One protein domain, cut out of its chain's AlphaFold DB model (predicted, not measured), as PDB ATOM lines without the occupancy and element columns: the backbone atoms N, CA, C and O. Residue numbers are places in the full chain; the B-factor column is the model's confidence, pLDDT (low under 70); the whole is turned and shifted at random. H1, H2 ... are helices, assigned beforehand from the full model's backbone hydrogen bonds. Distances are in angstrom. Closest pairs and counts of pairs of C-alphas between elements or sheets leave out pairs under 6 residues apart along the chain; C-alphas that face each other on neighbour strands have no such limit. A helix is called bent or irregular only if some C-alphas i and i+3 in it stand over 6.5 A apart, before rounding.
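What this domain is: This is residues 4 to 100 of the 268 residues of an uncharacterized protein of viral metagenome (UniProt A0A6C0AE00). Two unequal lobes make this model: a head of five helices, H2 to H6, and a loose lobe of loops, residues 4 to 31, that holds just the short H1. Within the head, H5 and H6 form a helical hairpin, and the long link from H1 leads into H2. The printed part has 97 residues, with six named helices, H1 to H6 in chain order, and no named strand; its class is all helix. It is compact by its radius of gyration of the C-alphas, 14.5 A, yet elongated, spanning 46 by 24 by 19 A.

How they stand to each other: Start from Lys 4 and you reach H1, residues 16 to 19, which touches no helix. Next, H2, residues 44 to 56, only just touches H5, residues 77 to 84, with 3 pairs of C-alphas within 8 A; the closest, Lys 48 and Leu 83, are 7.2 A apart. They run the same way at a shallow tilt of 29 degrees. H3, residues 61 to 64, touches residues 89 to 93 of H6, residues 88 to 99; the closest C-alphas, Asp 62 and Met 93, are 5.5 A apart. H4, residues 67 to 75, and H5 only just touch, only at the corner, with 3 pairs; C-alphas Ile 73 and Ser 80 come closest, at 5.4 A. The hairpin H5 and H6 runs opposite ways at a shallow tilt of 28 degrees, with the C-alphas of Leu 84 and Ser 90 closest, at 5.8 A. Every O i to N i+4 pair is within hydrogen-bond range in H2 and H4, 2 of 4 in H5 and 6 of 8 in H6; H1 and H3 are too short for such a pair.

Where its parts are: Find C-alpha 16 at (34.891, 25.139, -13.182), where H1 begins. H2 measures 18.6 A from C-alpha 44 at (17.446, 35.057, -4.846), H4 12.4 A and H5 10.0 A. H6 measures 17.5 A, ends at C-alpha 99 at (22.260, 53.161, 8.213), and is irregular: C-alphas 89 and 92 are 7.3 A apart.

The domain as a whole: Look to Asp 24 and Ile 100 for the C-alphas farthest apart, 47.3 A. The printed part has no cut; the link from H1 to H2, 24 residues, is long, and the other four are tight. Mean pLDDT of the printed part is 73.1, with residues 30 to 40 and 94 to 100 among those under 70.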
ATOM      1  N   LYS A   4      42.889  23.116   2.452       82.88
ATOM      2  CA  LYS A   4      43.029  21.930   1.611       82.88
ATOM      3  C   LYS A   4      41.853  21.811   0.647       82.88
ATOM      4  O   LYS A   4      40.719  22.158   0.983       82.88
ATOM      5  N   ILE A   5      42.083  21.249  -0.541       79.19
ATOM      6  CA  ILE A   5      41.003  20.944  -1.502       79.19
ATOM      7  C   ILE A   5      39.922  20.058  -0.859       79.19
ATOM      8  O   ILE A   5      38.723  20.258  -1.091       79.19
ATOM      9  N   SER A   6      40.325  19.119   0.001       82.25
ATOM     10  CA  SER A   6      39.417  18.239   0.744       82.25
ATOM     11  C   SER A   6      38.486  18.981   1.714       82.25
ATOM     12  O   SER A   6      37.388  18.490   1.991       82.25
ATOM     13  N   GLU A   7      38.854  20.184   2.158       83.31
ATOM     14  CA  GLU A   7      38.070  21.039   3.059       83.31
ATOM     15  C   GLU A   7      37.076  21.934   2.301       83.31
ATOM     16  O   GLU A   7      36.129  22.453   2.895       83.31
ATOM     17  N   VAL A   8      37.220  22.073   0.976       82.12
ATOM     18  CA  VAL A   8      36.288  22.852   0.146       82.12
ATOM     19  C   VAL A   8      34.896  22.206   0.185       82.12
ATOM     20  O   VAL A   8      34.762  21.025  -0.153       82.12
ATOM     21  N   PRO A   9      33.824  22.938   0.524       81.19
ATOM     22  CA  PRO A   9      32.473  22.400   0.555       81.19
ATOM     23  C   PRO A   9      32.017  21.835  -0.793       81.19
ATOM     24  O   PRO A   9      32.272  22.412  -1.851       81.19
ATOM     25  N   LYS A  10      31.237  20.746  -0.759       82.38
ATOM     26  CA  LYS A  10      30.730  20.062  -1.966       82.38
ATOM     27  C   LYS A  10      30.020  20.990  -2.961       82.38
ATOM     28  O   LYS A  10      30.070  20.730  -4.158       82.38
ATOM     29  N   TYR A  11      29.347  22.042  -2.486       80.00
ATOM     30  CA  TYR A  11      28.644  22.981  -3.365       80.00
ATOM     31  C   TYR A  11      29.606  23.839  -4.199       80.00
ATOM     32  O   TYR A  11      29.316  24.091  -5.364       80.00
ATOM     33  N   LEU A  12      30.773  24.207  -3.657       75.44
ATOM     34  CA  LEU A  12      31.801  24.947  -4.394       75.44
ATOM     35  C   LEU A  12      32.530  24.066  -5.399       75.44
ATOM     36  O   LEU A  12      32.797  24.521  -6.504       75.44
ATOM     37  N   ARG A  13      32.743  22.782  -5.081       74.44
ATOM     38  CA  ARG A  13      33.416  21.819  -5.977       74.44
ATOM     39  C   ARG A  13      32.765  21.676  -7.359       74.44
ATOM     40  O   ARG A  13      33.380  21.142  -8.271       74.44
ATOM     41  N   LYS A  14      31.519  22.134  -7.524       71.69
ATOM     42  CA  LYS A  14      30.800  22.111  -8.804       71.69
ATOM     43  C   LYS A  14      31.241  23.206  -9.784       71.69
ATOM     44  O   LYS A  14      30.895  23.098 -10.962       71.69
ATOM     45  N   SER A  15      31.950  24.245  -9.337       69.44
ATOM     46  CA  SER A  15      32.422  25.310 -10.232       69.44
ATOM     47  C   SER A  15      33.598  24.841 -11.096       69.44
ATOM     48  O   SER A  15      34.331  23.924 -10.723       69.44
ATOM     49  N   GLU A  16      33.787  25.465 -12.263       68.94
ATOM     50  CA  GLU A  16      34.891  25.139 -13.182       68.94
ATOM     51  C   GLU A  16      36.266  25.276 -12.531       68.94
ATOM     52  O   GLU A  16      37.139  24.451 -12.781       68.94
ATOM     53  N   LEU A  17      36.433  26.255 -11.634       73.06
ATOM     54  CA  LEU A  17      37.679  26.445 -10.898       73.06
ATOM     55  C   LEU A  17      38.095  25.164 -10.164       73.06
ATOM     56  O   LEU A  17      39.252  24.767 -10.243       73.06
ATOM     57  N   TYR A  18      37.158  24.520  -9.458       71.69
ATOM     58  CA  TYR A  18      37.487  23.365  -8.623       71.69
ATOM     59  C   TYR A  18      37.454  22.033  -9.367       71.69
ATOM     60  O   TYR A  18      38.107  21.092  -8.927       71.69
ATOM     61  N   LYS A  19      36.735  21.956 -10.493       70.69
ATOM     62  CA  LYS A  19      36.729  20.777 -11.373       70.69
ATOM     63  C   LYS A  19      38.106  20.471 -11.965       70.69
ATOM     64  O   LYS A  19      38.369  19.323 -12.301       70.69
ATOM     65  N   ASN A  20      38.959  21.485 -12.089       70.44
ATOM     66  CA  ASN A  20      40.295  21.350 -12.666       70.44
ATOM     67  C   ASN A  20      41.363  20.925 -11.644       70.44
ATOM     68  O   ASN A  20      42.494  20.652 -12.039       70.44
ATOM     69  N   PHE A  21      41.035  20.868 -10.347       72.44
ATOM     70  CA  PHE A  21      41.956  20.347  -9.339       72.44
ATOM     71  C   PHE A  21      41.872  18.824  -9.265       72.44
ATOM     72  O   PHE A  21      40.785  18.248  -9.268       72.44
ATOM     73  N   ASN A  22      43.028  18.174  -9.148       65.88
ATOM     74  CA  ASN A  22      43.099  16.731  -8.972       65.88
ATOM     75  C   ASN A  22      42.589  16.372  -7.564       65.88
ATOM     76  O   ASN A  22      43.194  16.763  -6.572       65.88
ATOM     77  N   HIS A  23      41.441  15.698  -7.464       63.44
ATOM     78  CA  HIS A  23      40.723  15.515  -6.191       63.44
ATOM     79  C   HIS A  23      41.418  14.581  -5.187       63.44
ATOM     80  O   HIS A  23      41.064  14.606  -4.009       63.44
ATOM     81  N   ASP A  24      42.392  13.800  -5.651       64.81
ATOM     82  CA  ASP A  24      43.226  12.927  -4.819       64.81
ATOM     83  C   ASP A  24      44.447  13.658  -4.234       64.81
ATOM     84  O   ASP A  24      45.160  13.109  -3.396       64.81
ATOM     85  N   ASP A  25      44.686  14.902  -4.661       65.75
ATOM     86  CA  ASP A  25      45.787  15.731  -4.197       65.75
ATOM     87  C   ASP A  25      45.264  16.711  -3.137       65.75
ATOM     88  O   ASP A  25      44.420  17.571  -3.401       65.75
ATOM     89  N   ASP A  26      45.742  16.572  -1.898       70.25
ATOM     90  CA  ASP A  26      45.352  17.409  -0.755       70.25
ATOM     91  C   ASP A  26      46.075  18.770  -0.800       70.25
ATOM     92  O   ASP A  26      46.519  19.315   0.215       70.25
ATOM     93  N   SER A  27      46.242  19.298  -2.015       72.81
ATOM     94  CA  SER A  27      47.004  20.503  -2.290       72.81
ATOM     95  C   SER A  27      46.363  21.703  -1.598       72.81
ATOM     96  O   SER A  27      45.136  21.847  -1.525       72.81
ATOM     97  N   ILE A  28      47.217  22.589  -1.092       76.44
ATOM     98  CA  ILE A  28      46.794  23.834  -0.459       76.44
ATOM     99  C   ILE A  28      46.383  24.819  -1.554       76.44
ATOM    100  O   ILE A  28      47.142  25.079  -2.487       76.44
ATOM    101  N   ILE A  29      45.189  25.393  -1.423       74.94
ATOM    102  CA  ILE A  29      44.674  26.416  -2.334       74.94
ATOM    103  C   ILE A  29      44.515  27.764  -1.624       74.94
ATOM    104  O   ILE A  29      44.113  27.845  -0.463       74.94
ATOM    105  N   ILE A  30      44.785  28.840  -2.372       66.69
ATOM    106  CA  ILE A  30      44.625  30.246  -1.941       66.69
ATOM    107  C   ILE A  30      43.598  30.973  -2.834       66.69
ATOM    108  O   ILE A  30      43.591  32.197  -2.968       66.69
ATOM    109  N   ALA A  31      42.737  30.223  -3.522       62.19
ATOM    110  CA  ALA A  31      41.846  30.790  -4.524       62.19
ATOM    111  C   ALA A  31      40.613  31.441  -3.881       62.19
ATOM    112  O   ALA A  31      39.739  30.755  -3.361       62.19
ATOM    113  N   LYS A  32      40.496  32.767  -3.994       62.34
ATOM    114  CA  LYS A  32      39.247  33.487  -3.716       62.34
ATOM    115  C   LYS A  32      38.366  33.432  -4.958       62.34
ATOM    116  O   LYS A  32      38.506  34.268  -5.846       62.34
ATOM    117  N   TYR A  33      37.483  32.442  -5.042       58.91
ATOM    118  CA  TYR A  33      36.481  32.440  -6.102       58.91
ATOM    119  C   TYR A  33      35.302  33.311  -5.687       58.91
ATOM    120  O   TYR A  33      34.487  32.914  -4.855       58.91
ATOM    121  N   MET A  34      35.213  34.489  -6.285       62.12
ATOM    122  CA  MET A  34      33.950  35.195  -6.428       62.12
ATOM    123  C   MET A  34      33.592  35.178  -7.904       62.12
ATOM    124  O   MET A  34      34.463  35.372  -8.754       62.12
ATOM    125  N   LYS A  35      32.327  34.877  -8.210       58.16
ATOM    126  CA  LYS A  35      31.792  35.169  -9.542       58.16
ATOM    127  C   LYS A  35      32.017  36.679  -9.760       58.16
ATOM    128  O   LYS A  35      31.831  37.426  -8.803       58.16
ATOM    129  N   ASN A  36      32.533  37.043 -10.939       52.00
ATOM    130  CA  ASN A  36      32.864  38.415 -11.365       52.00
ATOM    131  C   ASN A  36      32.230  38.703 -12.750       52.00
ATOM    132  O   ASN A  36      32.915  39.189 -13.649       52.00
ATOM    133  N   SER A  37      30.988  38.285 -12.998       55.06
ATOM    134  CA  SER A  37      30.342  38.416 -14.318       55.06
ATOM    135  C   SER A  37      29.133  39.340 -14.283       55.06
ATOM    136  O   SER A  37      28.336  39.240 -13.360       55.06
ATOM    137  N   ASP A  38      28.923  40.093 -15.363       46.44
ATOM    138  CA  ASP A  38      27.913  41.158 -15.529       46.44
ATOM    139  C   ASP A  38      26.421  40.716 -15.529       46.44
ATOM    140  O   ASP A  38      25.557  41.428 -16.047       46.44
ATOM    141  N   LYS A  39      26.105  39.520 -15.015       62.19
ATOM    142  CA  LYS A  39      24.752  38.950 -14.831       62.19
ATOM    143  C   LYS A  39      24.730  37.990 -13.638       62.19
ATOM    144  O   LYS A  39      24.311  36.833 -13.756       62.19
ATOM    145  N   GLU A  40      25.281  38.426 -12.514       65.12
ATOM    146  CA  GLU A  40      25.522  37.571 -11.351       65.12
ATOM    147  C   GLU A  40      24.252  37.153 -10.608       65.12
ATOM    148  O   GLU A  40      24.225  36.056 -10.045       65.12
ATOM    149  N   PHE A  41      23.215  37.995 -10.599       73.06
ATOM    150  CA  PHE A  41      22.049  37.807  -9.730       73.06
ATOM    151  C   PHE A  41      20.740  37.891 -10.511       73.06
ATOM    152  O   PHE A  41      20.087  38.930 -10.569       73.06
ATOM    153  N   ASN A  42      20.316  36.766 -11.088       72.56
ATOM    154  CA  ASN A  42      19.020  36.674 -11.768       72.56
ATOM    155  C   ASN A  42      17.893  36.363 -10.781       72.56
ATOM    156  O   ASN A  42      16.721  36.631 -11.043       72.56
ATOM    157  N   ASN A  43      18.237  35.743  -9.654       80.56
ATOM    158  CA  ASN A  43      17.285  35.334  -8.640       80.56
ATOM    159  C   ASN A  43      17.916  35.326  -7.238       80.56
ATOM    160  O   ASN A  43      19.104  35.556  -7.025       80.56
ATOM    161  N   PHE A  44      17.075  35.036  -6.253       81.19
ATOM    162  CA  PHE A  44      17.446  35.057  -4.846       81.19
ATOM    163  C   PHE A  44      18.373  33.902  -4.418       81.19
ATOM    164  O   PHE A  44      19.093  34.012  -3.422       81.19
ATOM    165  N   GLU A  45      18.366  32.789  -5.153       82.50
ATOM    166  CA  GLU A  45      19.264  31.662  -4.898       82.50
ATOM    167  C   GLU A  45      20.700  32.012  -5.311       82.50
ATOM    168  O   GLU A  45      21.622  31.696  -4.561       82.50
ATOM    169  N   ASP A  46      20.885  32.771  -6.397       79.25
ATOM    170  CA  ASP A  46      22.199  33.277  -6.822       79.25
ATOM    171  C   ASP A  46      22.848  34.124  -5.710       79.25
ATOM    172  O   ASP A  46      24.006  33.918  -5.334       79.25
ATOM    173  N   LEU A  47      22.058  35.018  -5.101       80.81
ATOM    174  CA  LEU A  47      22.482  35.863  -3.980       80.81
ATOM    175  C   LEU A  47      22.870  35.026  -2.749       80.81
ATOM    176  O   LEU A  47      23.860  35.296  -2.062       80.81
ATOM    177  N   LYS A  48      22.109  33.964  -2.473       82.75
ATOM    178  CA  LYS A  48      22.378  33.031  -1.375       82.75
ATOM    179  C   LYS A  48      23.650  32.223  -1.598       82.75
ATOM    180  O   LYS A  48      24.409  32.042  -0.644       82.75
ATOM    181  N   GLU A  49      23.903  31.742  -2.809       80.56
ATOM    182  CA  GLU A  49      25.151  31.054  -3.146       80.56
ATOM    183  C   GLU A  49      26.365  31.981  -3.049       80.56
ATOM    184  O   GLU A  49      27.401  31.578  -2.510       80.56
ATOM    185  N   TYR A  50      26.226  33.230  -3.498       81.00
ATOM    186  CA  TYR A  50      27.270  34.243  -3.389       81.00
ATOM    187  C   TYR A  50      27.676  34.483  -1.931       81.00
ATOM    188  O   TYR A  50      28.851  34.344  -1.594       81.00
ATOM    189  N   PHE A  51      26.720  34.723  -1.026       81.25
ATOM    190  CA  PHE A  51      27.050  34.949   0.387       81.25
ATOM    191  C   PHE A  51      27.602  33.718   1.095       81.25
ATOM    192  O   PHE A  51      28.529  33.845   1.893       81.25
ATOM    193  N   LYS A  52      27.104  32.516   0.780       81.00
ATOM    194  CA  LYS A  52      27.709  31.273   1.291       81.00
ATOM    195  C   LYS A  52      29.168  31.145   0.874       81.00
ATOM    196  O   LYS A  52      30.000  30.707   1.665       81.00
ATOM    197  N   THR A  53      29.470  31.504  -0.369       80.44
ATOM    198  CA  THR A  53      30.827  31.462  -0.919       80.44
ATOM    199  C   THR A  53      31.715  32.512  -0.258       80.44
ATOM    200  O   THR A  53      32.806  32.183   0.198       80.44
ATOM    201  N   ALA A  54      31.223  33.745  -0.122       80.19
ATOM    202  CA  ALA A  54      31.920  34.821   0.572       80.19
ATOM    203  C   ALA A  54      32.234  34.461   2.032       80.19
ATOM    204  O   ALA A  54      33.355  34.669   2.483       80.19
ATOM    205  N   ASN A  55      31.266  33.876   2.745       81.44
ATOM    206  CA  ASN A  55      31.407  33.493   4.151       81.44
ATOM    207  C   ASN A  55      32.423  32.373   4.339       81.44
ATOM    208  O   ASN A  55      33.190  32.396   5.292       81.44
ATOM    209  N   PHE A  56      32.452  31.407   3.421       83.75
ATOM    210  CA  PHE A  56      33.460  30.354   3.444       83.75
ATOM    211  C   PHE A  56      34.884  30.906   3.287       83.75
ATOM    212  O   PHE A  56      35.788  30.473   3.992       83.75
ATOM    213  N   TRP A  57      35.076  31.883   2.399       80.56
ATOM    214  CA  TRP A  57      36.384  32.491   2.136       80.56
ATOM    215  C   TRP A  57      36.764  33.626   3.100       80.56
ATOM    216  O   TRP A  57      37.776  34.292   2.861       80.56
ATOM    217  N   ASP A  58      35.957  33.858   4.142       77.38
ATOM    218  CA  ASP A  58      36.059  35.001   5.062       77.38
ATOM    219  C   ASP A  58      36.286  36.323   4.308       77.38
ATOM    220  O   ASP A  58      37.204  37.113   4.551       77.38
ATOM    221  N   TYR A  59      35.500  36.506   3.252       74.75
ATOM    222  CA  TYR A  59      35.668  37.638   2.370       74.75
ATOM    223  C   TYR A  59      35.023  38.873   2.985       74.75
ATOM    224  O   TYR A  59      33.843  38.867   3.335       74.75
ATOM    225  N   ASN A  60      35.792  39.957   3.072       74.94
ATOM    226  CA  ASN A  60      35.286  41.236   3.544       74.94
ATOM    227  C   ASN A  60      34.298  41.820   2.517       74.94
ATOM    228  O   ASN A  60      34.696  42.519   1.582       74.94
ATOM    229  N   LEU A  61      33.012  41.510   2.695       74.19
ATOM    230  CA  LEU A  61      31.940  41.967   1.813       74.19
ATOM    231  C   LEU A  61      31.844  43.491   1.769       74.19
ATOM    232  O   LEU A  61      31.618  44.033   0.695       74.19
ATOM    233  N   ASP A  62      32.091  44.195   2.875       68.38
ATOM    234  CA  ASP A  62      32.025  45.663   2.893       68.38
ATOM    235  C   ASP A  62      32.985  46.299   1.883       68.38
ATOM    236  O   ASP A  62      32.661  47.308   1.259       68.38
ATOM    237  N   LYS A  63      34.165  45.698   1.707       71.75
ATOM    238  CA  LYS A  63      35.206  46.235   0.827       71.75
ATOM    239  C   LYS A  63      35.064  45.793  -0.627       71.75
ATOM    240  O   LYS A  63      35.536  46.491  -1.520       71.75
ATOM    241  N   TYR A  64      34.485  44.624  -0.857       72.12
ATOM    242  CA  TYR A  64      34.680  43.915  -2.116       72.12
ATOM    243  C   TYR A  64      33.401  43.314  -2.711       72.12
ATOM    244  O   TYR A  64      33.470  42.584  -3.699       72.12
ATOM    245  N   ILE A  65      32.236  43.576  -2.120       75.94
ATOM    246  CA  ILE A  65      30.972  43.189  -2.739       75.94
ATOM    247  C   ILE A  65      30.784  43.913  -4.080       75.94
ATOM    248  O   ILE A  65      31.056  45.113  -4.184       75.94
ATOM    249  N   SER A  66      30.306  43.187  -5.094       73.50
ATOM    250  CA  SER A  66      30.042  43.753  -6.418       73.50
ATOM    251  C   SER A  66      28.919  44.797  -6.368       73.50
ATOM    252  O   SER A  66      27.973  44.689  -5.582       73.50
ATOM    253  N   GLU A  67      29.005  45.829  -7.211       73.19
ATOM    254  CA  GLU A  67      27.953  46.854  -7.319       73.19
ATOM    255  C   GLU A  67      26.608  46.251  -7.761       73.19
ATOM    256  O   GLU A  67      25.551  46.683  -7.303       73.19
ATOM    257  N   GLU A  68      26.634  45.197  -8.581       75.06
ATOM    258  CA  GLU A  68      25.435  44.459  -8.990       75.06
ATOM    259  C   GLU A  68      24.751  43.783  -7.791       75.06
ATOM    260  O   GLU A  68      23.544  43.946  -7.600       75.06
ATOM    261  N   ALA A  69      25.517  43.111  -6.921       77.19
ATOM    262  CA  ALA A  69      24.984  42.543  -5.684       77.19
ATOM    263  C   ALA A  69      24.374  43.631  -4.793       77.19
ATOM    264  O   ALA A  69      23.273  43.451  -4.267       77.19
ATOM    265  N   LYS A  70      25.053  44.780  -4.639       76.94
ATOM    266  CA  LYS A  70      24.521  45.921  -3.871       76.94
ATOM    267  C   LYS A  70      23.177  46.373  -4.434       76.94
ATOM    268  O   LYS A  70      22.220  46.511  -3.671       76.94
ATOM    269  N   LYS A  71      23.083  46.553  -5.753       75.50
ATOM    270  CA  LYS A  71      21.848  46.959  -6.431       75.50
ATOM    271  C   LYS A  71      20.724  45.943  -6.214       75.50
ATOM    272  O   LYS A  71      19.650  46.321  -5.749       75.50
ATOM    273  N   PHE A  72      20.991  44.654  -6.428       81.06
ATOM    274  CA  PHE A  72      20.008  43.586  -6.225       81.06
ATOM    275  C   PHE A  72      19.500  43.529  -4.771       81.06
ATOM    276  O   PHE A  72      18.302  43.359  -4.524       81.06
ATOM    277  N   ILE A  73      20.395  43.702  -3.788       80.19
ATOM    278  CA  ILE A  73      20.047  43.744  -2.359       80.19
ATOM    279  C   ILE A  73      19.116  44.914  -2.053       80.19
ATOM    280  O   ILE A  73      18.152  44.729  -1.311       80.19
ATOM    281  N   LEU A  74      19.399  46.096  -2.606       75.25
ATOM    282  CA  LEU A  74      18.593  47.298  -2.398       75.25
ATOM    283  C   LEU A  74      17.195  47.154  -3.014       75.25
ATOM    284  O   LEU A  74      16.207  47.452  -2.343       75.25
ATOM    285  N   GLU A  75      17.101  46.624  -4.234       75.38
ATOM    286  CA  GLU A  75      15.825  46.375  -4.923       75.38
ATOM    287  C   GLU A  75      14.973  45.309  -4.209       75.38
ATOM    288  O   GLU A  75      13.747  45.399  -4.191       75.38
ATOM    289  N   ASN A  76      15.611  44.341  -3.535       74.69
ATOM    290  CA  ASN A  76      14.948  43.212  -2.868       74.69
ATOM    291  C   ASN A  76      15.105  43.216  -1.332       74.69
ATOM    292  O   ASN A  76      15.063  42.160  -0.691       74.69
ATOM    293  N   LYS A  77      15.264  44.394  -0.708       75.00
ATOM    294  CA  LYS A  77      15.677  44.568   0.704       75.00
ATOM    295  C   LYS A  77      14.927  43.677   1.706       75.00
ATOM    296  O   LYS A  77      15.557  43.074   2.575       75.00
ATOM    297  N   LYS A  78      13.598  43.543   1.570       71.88
ATOM    298  CA  LYS A  78      12.755  42.721   2.470       71.88
ATOM    299  C   LYS A  78      13.187  41.254   2.524       71.88
ATOM    300  O   LYS A  78      13.112  40.644   3.586       71.88
ATOM    301  N   LEU A  79      13.624  40.702   1.397       76.44
ATOM    302  CA  LEU A  79      14.080  39.319   1.303       76.44
ATOM    303  C   LEU A  79      15.584  39.231   1.603       76.44
ATOM    304  O   LEU A  79      16.011  38.347   2.348       76.44
ATOM    305  N   SER A  80      16.381  40.168   1.069       79.75
ATOM    306  CA  SER A  80      17.857  40.192   1.132       79.75
ATOM    307  C   SER A  80      18.410  40.343   2.545       79.75
ATOM    308  O   SER A  80      19.356  39.651   2.919       79.75
ATOM    309  N   ILE A  81      17.807  41.201   3.368       80.94
ATOM    310  CA  ILE A  81      18.317  41.506   4.711       80.94
ATOM    311  C   ILE A  81      18.245  40.297   5.666       80.94
ATOM    312  O   ILE A  81      19.269  39.973   6.273       80.94
ATOM    313  N   PRO A  82      17.117  39.565   5.786       80.44
ATOM    314  CA  PRO A  82      17.065  38.335   6.580       80.44
ATOM    315  C   PRO A  82      18.090  37.274   6.162       80.44
ATOM    316  O   PRO A  82      18.576  36.522   7.006       80.44
ATOM    317  N   LEU A  83      18.413  37.192   4.868       82.12
ATOM    318  CA  LEU A  83      19.434  36.281   4.357       82.12
ATOM    319  C   LEU A  83      20.837  36.718   4.798       82.12
ATOM    320  O   LEU A  83      21.593  35.891   5.300       82.12
ATOM    321  N   LEU A  84      21.160  38.004   4.650       80.00
ATOM    322  CA  LEU A  84      22.447  38.585   5.045       80.00
ATOM    323  C   LEU A  84      22.717  38.457   6.553       80.00
ATOM    324  O   LEU A  84      23.851  38.225   6.956       80.00
ATOM    325  N   TYR A  85      21.691  38.542   7.403       80.38
ATOM    326  CA  TYR A  85      21.859  38.360   8.851       80.38
ATOM    327  C   TYR A  85      22.342  36.960   9.260       80.38
ATOM    328  O   TYR A  85      22.822  36.793  10.380       80.38
ATOM    329  N   LYS A  86      22.226  35.958   8.377       82.81
ATOM    330  CA  LYS A  86      22.684  34.586   8.647       82.81
ATOM    331  C   LYS A  86      24.198  34.418   8.543       82.81
ATOM    332  O   LYS A  86      24.697  33.380   8.964       82.81
ATOM    333  N   TYR A  87      24.906  35.392   7.974       82.06
ATOM    334  CA  TYR A  87      26.348  35.326   7.772       82.06
ATOM    335  C   TYR A  87      27.029  36.443   8.566       82.06
ATOM    336  O   TYR A  87      26.634  37.607   8.497       82.06
ATOM    337  N   ASP A  88      28.053  36.092   9.344       77.31
ATOM    338  CA  ASP A  88      28.725  37.045  10.234       77.31
ATOM    339  C   ASP A  88      29.458  38.138   9.451       77.31
ATOM    340  O   ASP A  88      29.392  39.315   9.817       77.31
ATOM    341  N   ILE A  89      30.055  37.763   8.317       74.38
ATOM    342  CA  ILE A  89      30.800  38.657   7.424       74.38
ATOM    343  C   ILE A  89      29.952  39.785   6.814       74.38
ATOM    344  O   ILE A  89      30.496  40.779   6.341       74.38
ATOM    345  N   SER A  90      28.623  39.658   6.827       74.62
ATOM    346  CA  SER A  90      27.691  40.658   6.296       74.62
ATOM    347  C   SER A  90      27.035  41.513   7.373       74.62
ATOM    348  O   SER A  90      26.270  42.414   7.039       74.62
ATOM    349  N   LYS A  91      27.309  41.293   8.666       74.44
ATOM    350  CA  LYS A  91      26.668  42.066   9.746       74.44
ATOM    351  C   LYS A  91      26.959  43.564   9.652       74.44
ATOM    352  O   LYS A  91      26.046  44.368   9.836       74.44
ATOM    353  N   ASN A  92      28.200  43.944   9.355       68.00
ATOM    354  CA  ASN A  92      28.576  45.348   9.162       68.00
ATOM    355  C   ASN A  92      27.948  45.924   7.891       68.00
ATOM    356  O   ASN A  92      27.376  47.008   7.940       68.00
ATOM    357  N   MET A  93      27.914  45.147   6.811       72.12
ATOM    358  CA  MET A  93      27.224  45.522   5.582       72.12
ATOM    359  C   MET A  93      25.735  45.782   5.813       72.12
ATOM    360  O   MET A  93      25.195  46.770   5.338       72.12
ATOM    361  N   VAL A  94      25.059  44.927   6.582       69.38
ATOM    362  CA  VAL A  94      23.644  45.099   6.929       69.38
ATOM    363  C   VAL A  94      23.439  46.327   7.807       69.38
ATOM    364  O   VAL A  94      22.475  47.061   7.594       69.38
ATOM    365  N   LYS A  95      24.341  46.590   8.763       64.94
ATOM    366  CA  LYS A  95      24.334  47.849   9.520       64.94
ATOM    367  C   LYS A  95      24.470  49.042   8.580       64.94
ATOM    368  O   LYS A  95      23.666  49.950   8.705       64.94
ATOM    369  N   ASN A  96      25.378  48.982   7.606       61.44
ATOM    370  CA  ASN A  96      25.580  50.023   6.601       61.44
ATOM    371  C   ASN A  96      24.370  50.178   5.669       61.44
ATOM    372  O   ASN A  96      23.947  51.288   5.421       61.44
ATOM    373  N   ILE A  97      23.738  49.103   5.195       62.50
ATOM    374  CA  ILE A  97      22.520  49.165   4.361       62.50
ATOM    375  C   ILE A  97      21.311  49.685   5.155       62.50
ATOM    376  O   ILE A  97      20.387  50.273   4.591       62.50
ATOM    377  N   ASN A  98      21.278  49.438   6.463       55.38
ATOM    378  CA  ASN A  98      20.239  49.963   7.343       55.38
ATOM    379  C   ASN A  98      20.538  51.397   7.813       55.38
ATOM    380  O   ASN A  98      19.593  52.126   8.088       55.38
ATOM    381  N   SER A  99      21.814  51.798   7.888       49.09
ATOM    382  CA  SER A  99      22.260  53.161   8.213       49.09
ATOM    383  C   SER A  99      22.355  54.069   6.990       49.09
ATOM    384  O   SER A  99      22.291  55.283   7.136       49.09
ATOM    385  N   ILE A 100      22.452  53.497   5.785       46.28
ATOM    386  CA  ILE A 100      21.984  54.096   4.535       46.28
ATOM    387  C   ILE A 100      20.460  54.074   4.652       46.28
ATOM    388  O   ILE A 100      19.743  53.289   4.029       46.28
TER     389      ILE A 100